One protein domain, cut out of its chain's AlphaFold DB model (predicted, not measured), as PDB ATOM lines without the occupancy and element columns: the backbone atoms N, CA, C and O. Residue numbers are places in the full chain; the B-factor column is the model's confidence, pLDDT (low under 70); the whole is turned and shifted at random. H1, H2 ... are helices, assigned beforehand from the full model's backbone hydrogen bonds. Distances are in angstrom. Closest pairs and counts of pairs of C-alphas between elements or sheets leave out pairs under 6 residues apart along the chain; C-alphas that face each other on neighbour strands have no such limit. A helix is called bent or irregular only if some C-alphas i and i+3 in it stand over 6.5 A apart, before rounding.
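Overview. This is residues 10 to 93 of the 94 residues of the protein "Hypothetical protein" of Rotaria sp. Silwood1 (UniProt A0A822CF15). One long, nearly straight helix, H1, has two shorter helices folded back beside its later part: H3 packs slantwise on residues 27 to 38 of H1, and H2 packs on H3 and meets H1 near the end of H1. At the opposite end, residues 10 to 22 of H1 stick out as a long arm, and residues 86 to 93, of which 86 to 91 belong to H3, stick out as a shorter tail, while the link from H1 to H2 loops beyond the end of H1 and turns back in a small hairpin of residues 44 to 45 with 48 to 49. The printed part has 84 residues, with three named helices in the order H1, H2, H3 and no named strand, and its class is all helix. The whole is loose, with a radius of gyration of the C-alphas of 16.2 A, and elongated, spanning 57 by 30 by 21 A.

Arrangement. H1, residues 10 to 42, H2, residues 53 to 65, and H3, residues 74 to 91, form an up and down bundle, in which each helix runs against the one before it. H1 and H2 only just touch, with 3 pairs of C-alphas within 8 A; the closest are those of Ser 41 and Ile 53, 6.0 A apart. H1 touches H2 with residues 37 to 41 alone, and H2 touches H1 with residues 53 to 56 alone. H1 and H2 run opposite ways at a shallow tilt of 28 degrees and are a helical hairpin. H2 and H3 are a helical hairpin too: they touch, run opposite ways at a shallow tilt of 30 degrees, and their closest C-alphas are those of Leu 64 and Thr 74, 5.8 A apart. H3 touches H2 with residues 74 to 81 alone. H1 and H3 touch with 20 pairs of C-alphas within 8 A; the closest are those of Tyr 31 and Ala 76, 5.1 A apart. These two run the same way at a steep tilt of 44 degrees; H1 touches H3 with residues 27 to 38 alone, and H3 touches H1 with residues 76 to 84 alone. The helix packing is mostly aligned, but only just, with 2 of the 3 pairs at a shallow tilt. Each O i to N i+4 pair of H2 is within hydrogen-bond range, against 28 of 29 in H1 and 11 of 14 in H3.

Along the chain. H1 begins at C-alpha 10, at (-32.673, 32.522, 30.952), and ends at C-alpha 42, at (-19.548, -9.178, 9.835), 48.5 A from first to last C-alpha. H2 begins at C-alpha 53, at (-27.954, -7.103, 9.189), and is 18.5 A long. H3 is 26.8 A long and ends at C-alpha 91, at (-14.603, -0.673, -2.777). H3 is irregular, but only just: C-alphas 77 and 80 are 6.6 A apart, and its line is a rough one.

Size, cuts and confidence. The two C-alphas farthest apart are those of Ser 10 and Ser 47, 57.9 A; the first and last printed C-alphas, of Ser 10 and Asn 93, are 54.0 A apart. Without the stretches that stand free, a body of 63 residues spans 38 by 21 by 17 A, with a radius of gyration of 12.0 A. The printed part has no cut, and both links are short, with 10 residues between H1 and H2 and 8 between H2 and H3. The mean pLDDT of the printed part is 82.5; the model's confidence is low, under 70, at residue 10 and residues 88 to 93.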
ATOM      1  N   SER A  10     -33.806  33.388  30.610       67.19
ATOM      2  CA  SER A  10     -32.673  32.522  30.952       67.19
ATOM      3  C   SER A  10     -33.075  31.105  31.385       67.19
ATOM      4  O   SER A  10     -32.431  30.135  30.989       67.19
ATOM      5  N   ASP A  11     -34.152  30.949  32.160       76.81
ATOM      6  CA  ASP A  11     -34.603  29.638  32.652       76.81
ATOM      7  C   ASP A  11     -35.249  28.804  31.542       76.81
ATOM      8  O   ASP A  11     -35.229  27.568  31.563       76.81
ATOM      9  N   PHE A  12     -35.857  29.478  30.564       78.19
ATOM     10  CA  PHE A  12     -36.372  28.835  29.363       78.19
ATOM     11  C   PHE A  12     -35.228  28.375  28.453       78.19
ATOM     12  O   PHE A  12     -35.205  27.209  28.062       78.19
ATOM     13  N   GLN A  13     -34.241  29.240  28.198       74.75
ATOM     14  CA  GLN A  13     -33.051  28.896  27.415       74.75
ATOM     15  C   GLN A  13     -32.270  27.727  28.030       74.75
ATOM     16  O   GLN A  13     -31.915  26.789  27.318       74.75
ATOM     17  N   ALA A  14     -32.073  27.718  29.352       79.31
ATOM     18  CA  ALA A  14     -31.415  26.612  30.046       79.31
ATOM     19  C   ALA A  14     -32.187  25.285  29.910       79.31
ATOM     20  O   ALA A  14     -31.581  24.226  29.740       79.31
ATOM     21  N   ALA A  15     -33.523  25.326  29.945       80.38
ATOM     22  CA  ALA A  15     -34.350  24.134  29.762       80.38
ATOM     23  C   ALA A  15     -34.288  23.594  28.324       80.38
ATOM     24  O   ALA A  15     -34.194  22.382  28.142       80.38
ATOM     25  N   VAL A  16     -34.296  24.479  27.322       79.50
ATOM     26  CA  VAL A  16     -34.115  24.100  25.910       79.50
ATOM     27  C   VAL A  16     -32.728  23.505  25.689       79.50
ATOM     28  O   VAL A  16     -32.614  22.450  25.074       79.50
ATOM     29  N   LEU A  17     -31.678  24.121  26.239       81.00
ATOM     30  CA  LEU A  17     -30.314  23.611  26.118       81.00
ATOM     31  C   LEU A  17     -30.177  22.222  26.755       81.00
ATOM     32  O   LEU A  17     -29.605  21.325  26.147       81.00
ATOM     33  N   ASN A  18     -30.749  22.019  27.942       86.44
ATOM     34  CA  ASN A  18     -30.739  20.714  28.602       86.44
ATOM     35  C   ASN A  18     -31.506  19.657  27.788       86.44
ATOM     36  O   ASN A  18     -31.027  18.537  27.634       86.44
ATOM     37  N   LEU A  19     -32.655  20.019  27.207       82.88
ATOM     38  CA  LEU A  19     -33.403  19.127  26.320       82.88
ATOM     39  C   LEU A  19     -32.574  18.740  25.085       82.88
ATOM     40  O   LEU A  19     -32.471  17.560  24.769       82.88
ATOM     41  N   LEU A  20     -31.929  19.708  24.429       80.12
ATOM     42  CA  LEU A  20     -31.064  19.453  23.273       80.12
ATOM     43  C   LEU A  20     -29.878  18.548  23.632       80.12
ATOM     44  O   LEU A  20     -29.559  17.636  22.874       80.12
ATOM     45  N   VAL A  21     -29.255  18.755  24.796       85.12
ATOM     46  CA  VAL A  21     -28.163  17.899  25.287       85.12
ATOM     47  C   VAL A  21     -28.651  16.470  25.540       85.12
ATOM     48  O   VAL A  21     -27.969  15.522  25.156       85.12
ATOM     49  N   GLN A  22     -29.833  16.295  26.134       80.69
ATOM     50  CA  GLN A  22     -30.412  14.968  26.369       80.69
ATOM     51  C   GLN A  22     -30.732  14.242  25.059       80.69
ATOM     52  O   GLN A  22     -30.365  13.077  24.910       80.69
ATOM     53  N   LEU A  23     -31.349  14.929  24.092       76.88
ATOM     54  CA  LEU A  23     -31.645  14.358  22.774       76.88
ATOM     55  C   LEU A  23     -30.360  13.973  22.028       76.88
ATOM     56  O   LEU A  23     -30.288  12.894  21.442       76.88
ATOM     57  N   LEU A  24     -29.322  14.814  22.096       80.31
ATOM     58  CA  LEU A  24     -28.028  14.540  21.469       80.31
ATOM     59  C   LEU A  24     -27.316  13.341  22.111       80.31
ATOM     60  O   LEU A  24     -26.736  12.521  21.401       80.31
ATOM     61  N   LEU A  25     -27.397  13.202  23.437       86.75
ATOM     62  CA  LEU A  25     -26.805  12.080  24.163       86.75
ATOM     63  C   LEU A  25     -27.511  10.755  23.846       86.75
ATOM     64  O   LEU A  25     -26.837   9.753  23.611       86.75
ATOM     65  N   ILE A  26     -28.846  10.756  23.780       84.81
ATOM     66  CA  ILE A  26     -29.631   9.575  23.388       84.81
ATOM     67  C   ILE A  26     -29.289   9.165  21.954       84.81
ATOM     68  O   ILE A  26     -28.960   8.004  21.711       84.81
ATOM     69  N   ARG A  27     -29.287  10.126  21.024       87.12
ATOM     70  CA  ARG A  27     -28.938   9.888  19.619       87.12
ATOM     71  C   ARG A  27     -27.543   9.275  19.478       87.12
ATOM     72  O   ARG A  27     -27.380   8.273  18.790       87.12
ATOM     73  N   HIS A  28     -26.547   9.856  20.147       88.50
ATOM     74  CA  HIS A  28     -25.167   9.370  20.095       88.50
ATOM     75  C   HIS A  28     -25.033   7.957  20.675       88.50
ATOM     76  O   HIS A  28     -24.343   7.111  20.114       88.50
ATOM     77  N   PHE A  29     -25.710   7.677  21.788       89.06
ATOM     78  CA  PHE A  29     -25.688   6.352  22.398       89.06
ATOM     79  C   PHE A  29     -26.292   5.279  21.479       89.06
ATOM     80  O   PHE A  29     -25.697   4.215  21.305       89.06
ATOM     81  N   ILE A  30     -27.435   5.577  20.851       89.81
ATOM     82  CA  ILE A  30     -28.089   4.674  19.893       89.81
ATOM     83  C   ILE A  30     -27.187   4.423  18.682       89.81
ATOM     84  O   ILE A  30     -27.028   3.269  18.282       89.81
ATOM     85  N   TYR A  31     -26.552   5.472  18.152       91.19
ATOM     86  CA  TYR A  31     -25.594   5.355  17.051       91.19
ATOM     87  C   TYR A  31     -24.454   4.385  17.394       91.19
ATOM     88  O   TYR A  31     -24.214   3.444  16.643       91.19
ATOM     89  N   CYS A  32     -23.799   4.542  18.552       90.50
ATOM     90  CA  CYS A  32     -22.689   3.667  18.950       90.50
ATOM     91  C   CYS A  32     -23.112   2.197  19.102       90.50
ATOM     92  O   CYS A  32     -22.358   1.296  18.736       90.50
ATOM     93  N   ILE A  33     -24.313   1.939  19.634       91.25
ATOM     94  CA  ILE A  33     -24.840   0.570  19.721       91.25
ATOM     95  C   ILE A  33     -25.067   0.008  18.321       91.25
ATOM     96  O   ILE A  33     -24.643  -1.110  18.038       91.25
ATOM     97  N   ALA A  34     -25.724   0.768  17.446       90.81
ATOM     98  CA  ALA A  34     -26.003   0.327  16.088       90.81
ATOM     99  C   ALA A  34     -24.714   0.070  15.296       90.81
ATOM    100  O   ALA A  34     -24.613  -0.954  14.628       90.81
ATOM    101  N   GLU A  35     -23.707   0.932  15.433       92.25
ATOM    102  CA  GLU A  35     -22.387   0.765  14.823       92.25
ATOM    103  C   GLU A  35     -21.698  -0.522  15.302       92.25
ATOM    104  O   GLU A  35     -21.242  -1.326  14.489       92.25
ATOM    105  N   PHE A  36     -21.704  -0.783  16.612       91.19
ATOM    106  CA  PHE A  36     -21.171  -2.024  17.171       91.19
ATOM    107  C   PHE A  36     -21.911  -3.269  16.659       91.19
ATOM    108  O   PHE A  36     -21.286  -4.273  16.317       91.19
ATOM    109  N   LEU A  37     -23.243  -3.211  16.570       91.00
ATOM    110  CA  LEU A  37     -24.054  -4.314  16.057       91.00
ATOM    111  C   LEU A  37     -23.805  -4.578  14.566       91.00
ATOM    112  O   LEU A  37     -23.808  -5.735  14.146       91.00
ATOM    113  N   VAL A  38     -23.558  -3.528  13.778       90.75
ATOM    114  CA  VAL A  38     -23.152  -3.651  12.373       90.75
ATOM    115  C   VAL A  38     -21.783  -4.321  12.268       90.75
ATOM    116  O   VAL A  38     -21.662  -5.293  11.524       90.75
ATOM    117  N   MET A  39     -20.790  -3.907  13.064       88.75
ATOM    118  CA  MET A  39     -19.484  -4.584  13.106       88.75
ATOM    119  C   MET A  39     -19.626  -6.070  13.466       88.75
ATOM    120  O   MET A  39     -19.108  -6.930  12.758       88.75
ATOM    121  N   LEU A  40     -20.411  -6.387  14.503       88.56
ATOM    122  CA  LEU A  40     -20.700  -7.770  14.896       88.56
ATOM    123  C   LEU A  40     -21.416  -8.580  13.808       88.56
ATOM    124  O   LEU A  40     -21.358  -9.810  13.833       88.56
ATOM    125  N   SER A  41     -22.112  -7.930  12.872       88.94
ATOM    126  CA  SER A  41     -22.803  -8.627  11.786       88.94
ATOM    127  C   SER A  41     -21.855  -9.202  10.729       88.94
ATOM    128  O   SER A  41     -22.207 -10.159  10.031       88.94
ATOM    129  N   HIS A  42     -20.637  -8.659  10.660       88.12
ATOM    130  CA  HIS A  42     -19.548  -9.178   9.835       88.12
ATOM    131  C   HIS A  42     -18.792 -10.320  10.520       88.12
ATOM    132  O   HIS A  42     -18.198 -11.162   9.844       88.12
ATOM    133  N   ASP A  43     -18.854 -10.396  11.851       85.38
ATOM    134  CA  ASP A  43     -18.192 -11.440  12.621       85.38
ATOM    135  C   ASP A  43     -18.935 -12.779  12.563       85.38
ATOM    136  O   ASP A  43     -20.169 -12.886  12.524       85.38
ATOM    137  N   THR A  44     -18.147 -13.852  12.624       85.19
ATOM    138  CA  THR A  44     -18.672 -15.210  12.741       85.19
ATOM    139  C   THR A  44     -18.133 -15.893  13.984       85.19
ATOM    140  O   THR A  44     -16.932 -15.920  14.245       85.19
ATOM    141  N   LEU A  45     -19.037 -16.499  14.748       84.69
ATOM    142  CA  LEU A  45     -18.704 -17.347  15.882       84.69
ATOM    143  C   LEU A  45     -19.009 -18.793  15.496       84.69
ATOM    144  O   LEU A  45     -20.141 -19.131  15.152       84.69
ATOM    145  N   HIS A  46     -17.991 -19.655  15.507       86.88
ATOM    146  CA  HIS A  46     -18.101 -21.041  15.030       86.88
ATOM    147  C   HIS A  46     -18.706 -21.150  13.615       86.88
ATOM    148  O   HIS A  46     -19.551 -22.007  13.353       86.88
ATOM    149  N   SER A  47     -18.274 -20.273  12.700       82.88
ATOM    150  CA  SER A  47     -18.776 -20.183  11.314       82.88
ATOM    151  C   SER A  47     -20.268 -19.840  11.181       82.88
ATOM    152  O   SER A  47     -20.855 -20.027  10.117       82.88
ATOM    153  N   LYS A  48     -20.903 -19.335  12.245       81.06
ATOM    154  CA  LYS A  48     -22.260 -18.780  12.209       81.06
ATOM    155  C   LYS A  48     -22.180 -17.278  12.424       81.06
ATOM    156  O   LYS A  48     -21.457 -16.830  13.309       81.06
ATOM    157  N   GLN A  49     -22.926 -16.513  11.632       80.94
ATOM    158  CA  GLN A  49     -23.080 -15.080  11.880       80.94
ATOM    159  C   GLN A  49     -23.635 -14.861  13.286       80.94
ATOM    160  O   GLN A  49     -24.625 -15.496  13.661       80.94
ATOM    161  N   VAL A  50     -22.979 -13.984  14.049       83.81
ATOM    162  CA  VAL A  50     -23.399 -13.637  15.415       83.81
ATOM    163  C   VAL A  50     -24.735 -12.897  15.377       83.81
ATOM    164  O   VAL A  50     -25.636 -13.189  16.161       83.81
ATOM    165  N   ILE A  51     -24.879 -11.989  14.416       88.56
ATOM    166  CA  ILE A  51     -26.109 -11.261  14.128       88.56
ATOM    167  C   ILE A  51     -26.198 -10.993  12.627       88.56
ATOM    168  O   ILE A  51     -25.179 -10.861  11.955       88.56
ATOM    169  N   LYS A  52     -27.407 -10.945  12.068       88.38
ATOM    170  CA  LYS A  52     -27.602 -10.609  10.653       88.38
ATOM    171  C   LYS A  52     -28.050  -9.167  10.521       88.38
ATOM    172  O   LYS A  52     -28.959  -8.738  11.230       88.38
ATOM    173  N   ILE A  53     -27.524  -8.468   9.520       88.19
ATOM    174  CA  ILE A  53     -27.954  -7.103   9.189       88.19
ATOM    175  C   ILE A  53     -29.472  -7.015   8.934       88.19
ATOM    176  O   ILE A  53     -30.126  -6.059   9.327       88.19
ATOM    177  N   GLN A  54     -30.065  -8.066   8.356       88.81
ATOM    178  CA  GLN A  54     -31.512  -8.157   8.120       88.81
ATOM    179  C   GLN A  54     -32.327  -8.188   9.419       88.81
ATOM    180  O   GLN A  54     -33.440  -7.667   9.457       88.81
ATOM    181  N   ASP A  55     -31.794  -8.809  10.472       90.06
ATOM    182  CA  ASP A  55     -32.469  -8.884  11.767       90.06
ATOM    183  C   ASP A  55     -32.354  -7.547  12.516       90.06
ATOM    184  O   ASP A  55     -33.309  -7.140  13.177       90.06
ATOM    185  N   LEU A  56     -31.251  -6.815  12.319       89.06
ATOM    186  CA  LEU A  56     -31.096  -5.434  12.790       89.06
ATOM    187  C   LEU A  56     -32.112  -4.490  12.141       89.06
ATOM    188  O   LEU A  56     -32.822  -3.784  12.854       89.06
ATOM    189  N   ILE A  57     -32.255  -4.531  10.811       89.12
ATOM    190  CA  ILE A  57     -33.216  -3.684  10.080       89.12
ATOM    191  C   ILE A  57     -34.648  -3.927  10.579       89.12
ATOM    192  O   ILE A  57     -35.348  -2.974  10.912       89.12
ATOM    193  N   LYS A  58     -35.066  -5.190  10.740       89.69
ATOM    194  CA  LYS A  58     -36.399  -5.522  11.285       89.69
ATOM    195  C   LYS A  58     -36.616  -4.980  12.698       89.69
ATOM    196  O   LYS A  58     -37.733  -4.604  13.063       89.69
ATOM    197  N   HIS A  59     -35.563  -4.971  13.515       87.50
ATOM    198  CA  HIS A  59     -35.636  -4.413  14.858       87.50
ATOM    199  C   HIS A  59     -35.802  -2.889  14.817       87.50
ATOM    200  O   HIS A  59     -36.624  -2.344  15.552       87.50
ATOM    201  N   TYR A  60     -35.100  -2.207  13.912       88.44
ATOM    202  CA  TYR A  60     -35.229  -0.761  13.718       88.44
ATOM    203  C   TYR A  60     -36.578  -0.361  13.100       88.44
ATOM    204  O   TYR A  60     -37.135   0.665  13.489       88.44
ATOM    205  N   ASP A  61     -37.164  -1.199  12.242       85.69
ATOM    206  CA  ASP A  61     -38.542  -1.024  11.757       85.69
ATOM    207  C   ASP A  61     -39.556  -1.128  12.906       85.69
ATOM    208  O   ASP A  61     -40.498  -0.341  13.006       85.69
ATOM    209  N   SER A  62     -39.338  -2.072  13.824       85.19
ATOM    210  CA  SER A  62     -40.164  -2.210  15.029       85.19
ATOM    211  C   SER A  62     -39.991  -1.014  15.974       85.19
ATOM    212  O   SER A  62     -40.960  -0.554  16.579       85.19
ATOM    213  N   LEU A  63     -38.773  -0.466  16.066       83.75
ATOM    214  CA  LEU A  63     -38.480   0.756  16.816       83.75
ATOM    215  C   LEU A  63     -39.204   1.965  16.208       83.75
ATOM    216  O   LEU A  63     -39.813   2.737  16.945       83.75
ATOM    217  N   LEU A  64     -39.232   2.085  14.879       83.81
ATOM    218  CA  LEU A  64     -40.001   3.114  14.177       83.81
ATOM    219  C   LEU A  64     -41.508   2.980  14.444       83.81
ATOM    220  O   LEU A  64     -42.180   3.962  14.758       83.81
ATOM    221  N   ALA A  65     -42.036   1.756  14.376       85.25
ATOM    222  CA  ALA A  65     -43.452   1.472  14.604       85.25
ATOM    223  C   ALA A  65     -43.905   1.746  16.051       85.25
ATOM    224  O   ALA A  65     -45.092   1.946  16.301       85.25
ATOM    225  N   SER A  66     -42.969   1.777  17.005       83.31
ATOM    226  CA  SER A  66     -43.258   2.005  18.425       83.31
ATOM    227  C   SER A  66     -43.586   3.463  18.789       83.31
ATOM    228  O   SER A  66     -43.968   3.727  19.927       83.31
ATOM    229  N   GLY A  67     -43.463   4.406  17.846       76.56
ATOM    230  CA  GLY A  67     -43.838   5.811  18.050       76.56
ATOM    231  C   GLY A  67     -42.797   6.664  18.784       76.56
ATOM    232  O   GLY A  67     -43.124   7.762  19.231       76.56
ATOM    233  N   HIS A  68     -41.555   6.182  18.911       79.12
ATOM    234  CA  HIS A  68     -40.433   7.008  19.366       79.12
ATOM    235  C   HIS A  68     -40.073   8.051  18.302       79.12
ATOM    236  O   HIS A  68     -40.326   7.855  17.114       79.12
ATOM    237  N   GLU A  69     -39.478   9.166  18.728       79.62
ATOM    238  CA  GLU A  69     -39.079  10.234  17.813       79.62
ATOM    239  C   GLU A  69     -38.056   9.699  16.786       79.62
ATOM    240  O   GLU A  69     -36.967   9.247  17.165       79.62
ATOM    241  N   PRO A  70     -38.399   9.704  15.484       76.88
ATOM    242  CA  PRO A  70     -37.653   8.958  14.474       76.88
ATOM    243  C   PRO A  70     -36.262   9.540  14.218       76.88
ATOM    244  O   PRO A  70     -35.341   8.784  13.927       76.88
ATOM    245  N   GLU A  71     -36.083  10.856  14.367       74.06
ATOM    246  CA  GLU A  71     -34.792  11.527  14.158       74.06
ATOM    247  C   GLU A  71     -33.753  11.158  15.223       74.06
ATOM    248  O   GLU A  71     -32.565  11.044  14.924       74.06
ATOM    249  N   THR A  72     -34.186  10.944  16.468       75.31
ATOM    250  CA  THR A  72     -33.278  10.653  17.585       75.31
ATOM    251  C   THR A  72     -33.018   9.164  17.772       75.31
ATOM    252  O   THR A  72     -31.952   8.808  18.269       75.31
ATOM    253  N   HIS A  73     -33.949   8.299  17.349       78.44
ATOM    254  CA  HIS A  73     -33.864   6.852  17.560       78.44
ATOM    255  C   HIS A  73     -33.635   6.083  16.254       78.44
ATOM    256  O   HIS A  73     -32.560   5.524  16.043       78.44
ATOM    257  N   THR A  74     -34.624   6.050  15.359       82.94
ATOM    258  CA  THR A  74     -34.576   5.205  14.155       82.94
ATOM    259  C   THR A  74     -33.513   5.669  13.160       82.94
ATOM    260  O   THR A  74     -32.755   4.845  12.655       82.94
ATOM    261  N   LEU A  75     -33.424   6.974  12.893       84.75
ATOM    262  CA  LEU A  75     -32.437   7.530  11.966       84.75
ATOM    263  C   LEU A  75     -31.011   7.269  12.469       84.75
ATOM    264  O   LEU A  75     -30.168   6.797  11.713       84.75
ATOM    265  N   ALA A  76     -30.780   7.491  13.767       86.19
ATOM    266  CA  ALA A  76     -29.497   7.243  14.420       86.19
ATOM    267  C   ALA A  76     -29.072   5.767  14.357       86.19
ATOM    268  O   ALA A  76     -27.888   5.473  14.231       86.19
ATOM    269  N   ALA A  77     -30.032   4.839  14.427       88.00
ATOM    270  CA  ALA A  77     -29.769   3.407  14.327       88.00
ATOM    271  C   ALA A  77     -29.533   2.929  12.880       88.00
ATOM    272  O   ALA A  77     -28.788   1.975  12.653       88.00
ATOM    273  N   LEU A  78     -30.158   3.581  11.893       89.19
ATOM    274  CA  LEU A  78     -29.999   3.257  10.472       89.19
ATOM    275  C   LEU A  78     -28.722   3.843   9.864       89.19
ATOM    276  O   LEU A  78     -28.186   3.261   8.924       89.19
ATOM    277  N   GLU A  79     -28.229   4.969  10.382       90.25
ATOM    278  CA  GLU A  79     -27.055   5.666   9.845       90.25
ATOM    279  C   GLU A  79     -25.813   4.750   9.723       90.25
ATOM    280  O   GLU A  79     -25.267   4.674   8.619       90.25
ATOM    281  N   PRO A  80     -25.427   3.944  10.738       90.38
ATOM    282  CA  PRO A  80     -24.319   2.993  10.602       90.38
ATOM    283  C   PRO A  80     -24.564   1.887   9.568       90.38
ATOM    284  O   PRO A  80     -23.637   1.477   8.876       90.38
ATOM    285  N   VAL A  81     -25.810   1.414   9.432       90.19
ATOM    286  CA  VAL A  81     -26.179   0.377   8.449       90.19
ATOM    287  C   VAL A  81     -26.031   0.914   7.028       90.19
ATOM    288  O   VAL A  81     -25.476   0.241   6.161       90.19
ATOM    289  N   LEU A  82     -26.520   2.133   6.786       89.75
ATOM    290  CA  LEU A  82     -26.397   2.796   5.490       89.75
ATOM    291  C   LEU A  82     -24.931   3.084   5.173       89.75
ATOM    292  O   LEU A  82     -24.491   2.823   4.053       89.75
ATOM    293  N   TYR A  83     -24.176   3.585   6.152       89.06
ATOM    294  CA  TYR A  83     -22.755   3.855   5.978       89.06
ATOM    295  C   TYR A  83     -21.985   2.590   5.598       89.06
ATOM    296  O   TYR A  83     -21.234   2.621   4.626       89.06
ATOM    297  N   ASP A  84     -22.206   1.474   6.290       86.94
ATOM    298  CA  ASP A  84     -21.581   0.184   5.980       86.94
ATOM    299  C   ASP A  84     -21.954  -0.308   4.572       86.94
ATOM    300  O   ASP A  84     -21.078  -0.620   3.759       86.94
ATOM    301  N   PHE A  85     -23.246  -0.266   4.228       84.69
ATOM    302  CA  PHE A  85     -23.744  -0.734   2.935       84.69
ATOM    303  C   PHE A  85     -23.189   0.082   1.755       84.69
ATOM    304  O   PHE A  85     -22.718  -0.478   0.761       84.69
ATOM    305  N   PHE A  86     -23.212   1.414   1.861       83.00
ATOM    306  CA  PHE A  86     -22.746   2.299   0.791       83.00
ATOM    307  C   PHE A  86     -21.220   2.441   0.746       83.00
ATOM    308  O   PHE A  86     -20.663   2.557  -0.349       83.00
ATOM    309  N   SER A  87     -20.521   2.363   1.882       76.56
ATOM    310  CA  SER A  87     -19.052   2.384   1.899       76.56
ATOM    311  C   SER A  87     -18.474   1.109   1.290       76.56
ATOM    312  O   SER A  87     -17.545   1.182   0.486       76.56
ATOM    313  N   CYS A  88     -19.058  -0.058   1.585       60.22
ATOM    314  CA  CYS A  88     -18.611  -1.330   1.018       60.22
ATOM    315  C   CYS A  88     -18.832  -1.392  -0.510       60.22
ATOM    316  O   CYS A  88     -17.967  -1.863  -1.251       60.22
ATOM    317  N   SER A  89     -19.930  -0.807  -1.013       55.50
ATOM    318  CA  SER A  89     -20.194  -0.688  -2.458       55.50
ATOM    319  C   SER A  89     -19.138   0.129  -3.216       55.50
ATOM    320  O   SER A  89     -18.953  -0.094  -4.414       55.50
ATOM    321  N   SER A  90     -18.462   1.077  -2.562       52.53
ATOM    322  CA  SER A  90     -17.437   1.909  -3.205       52.53
ATOM    323  C   SER A  90     -16.115   1.167  -3.423       52.53
ATOM    324  O   SER A  90     -15.360   1.538  -4.321       52.53
ATOM    325  N   TYR A  91     -15.818   0.137  -2.627       48.59
ATOM    326  CA  TYR A  91     -14.603  -0.673  -2.777       48.59
ATOM    327  C   TYR A  91     -14.768  -1.825  -3.775       48.59
ATOM    328  O   TYR A  91     -13.773  -2.341  -4.263       48.59
ATOM    329  N   ALA A  92     -16.003  -2.205  -4.116       48.88
ATOM    330  CA  ALA A  92     -16.279  -3.243  -5.112       48.88
ATOM    331  C   ALA A  92     -16.155  -2.762  -6.578       48.88
ATOM    332  O   ALA A  92     -16.220  -3.582  -7.489       48.88
ATOM    333  N   ASN A  93     -15.990  -1.452  -6.808       45.44
ATOM    334  CA  ASN A  93     -15.923  -0.827  -8.138       45.44
ATOM    335  C   ASN A  93     -14.534  -0.248  -8.498       45.44
ATOM    336  O   ASN A  93     -14.435   0.495  -9.475       45.44
TER     337      ASN A  93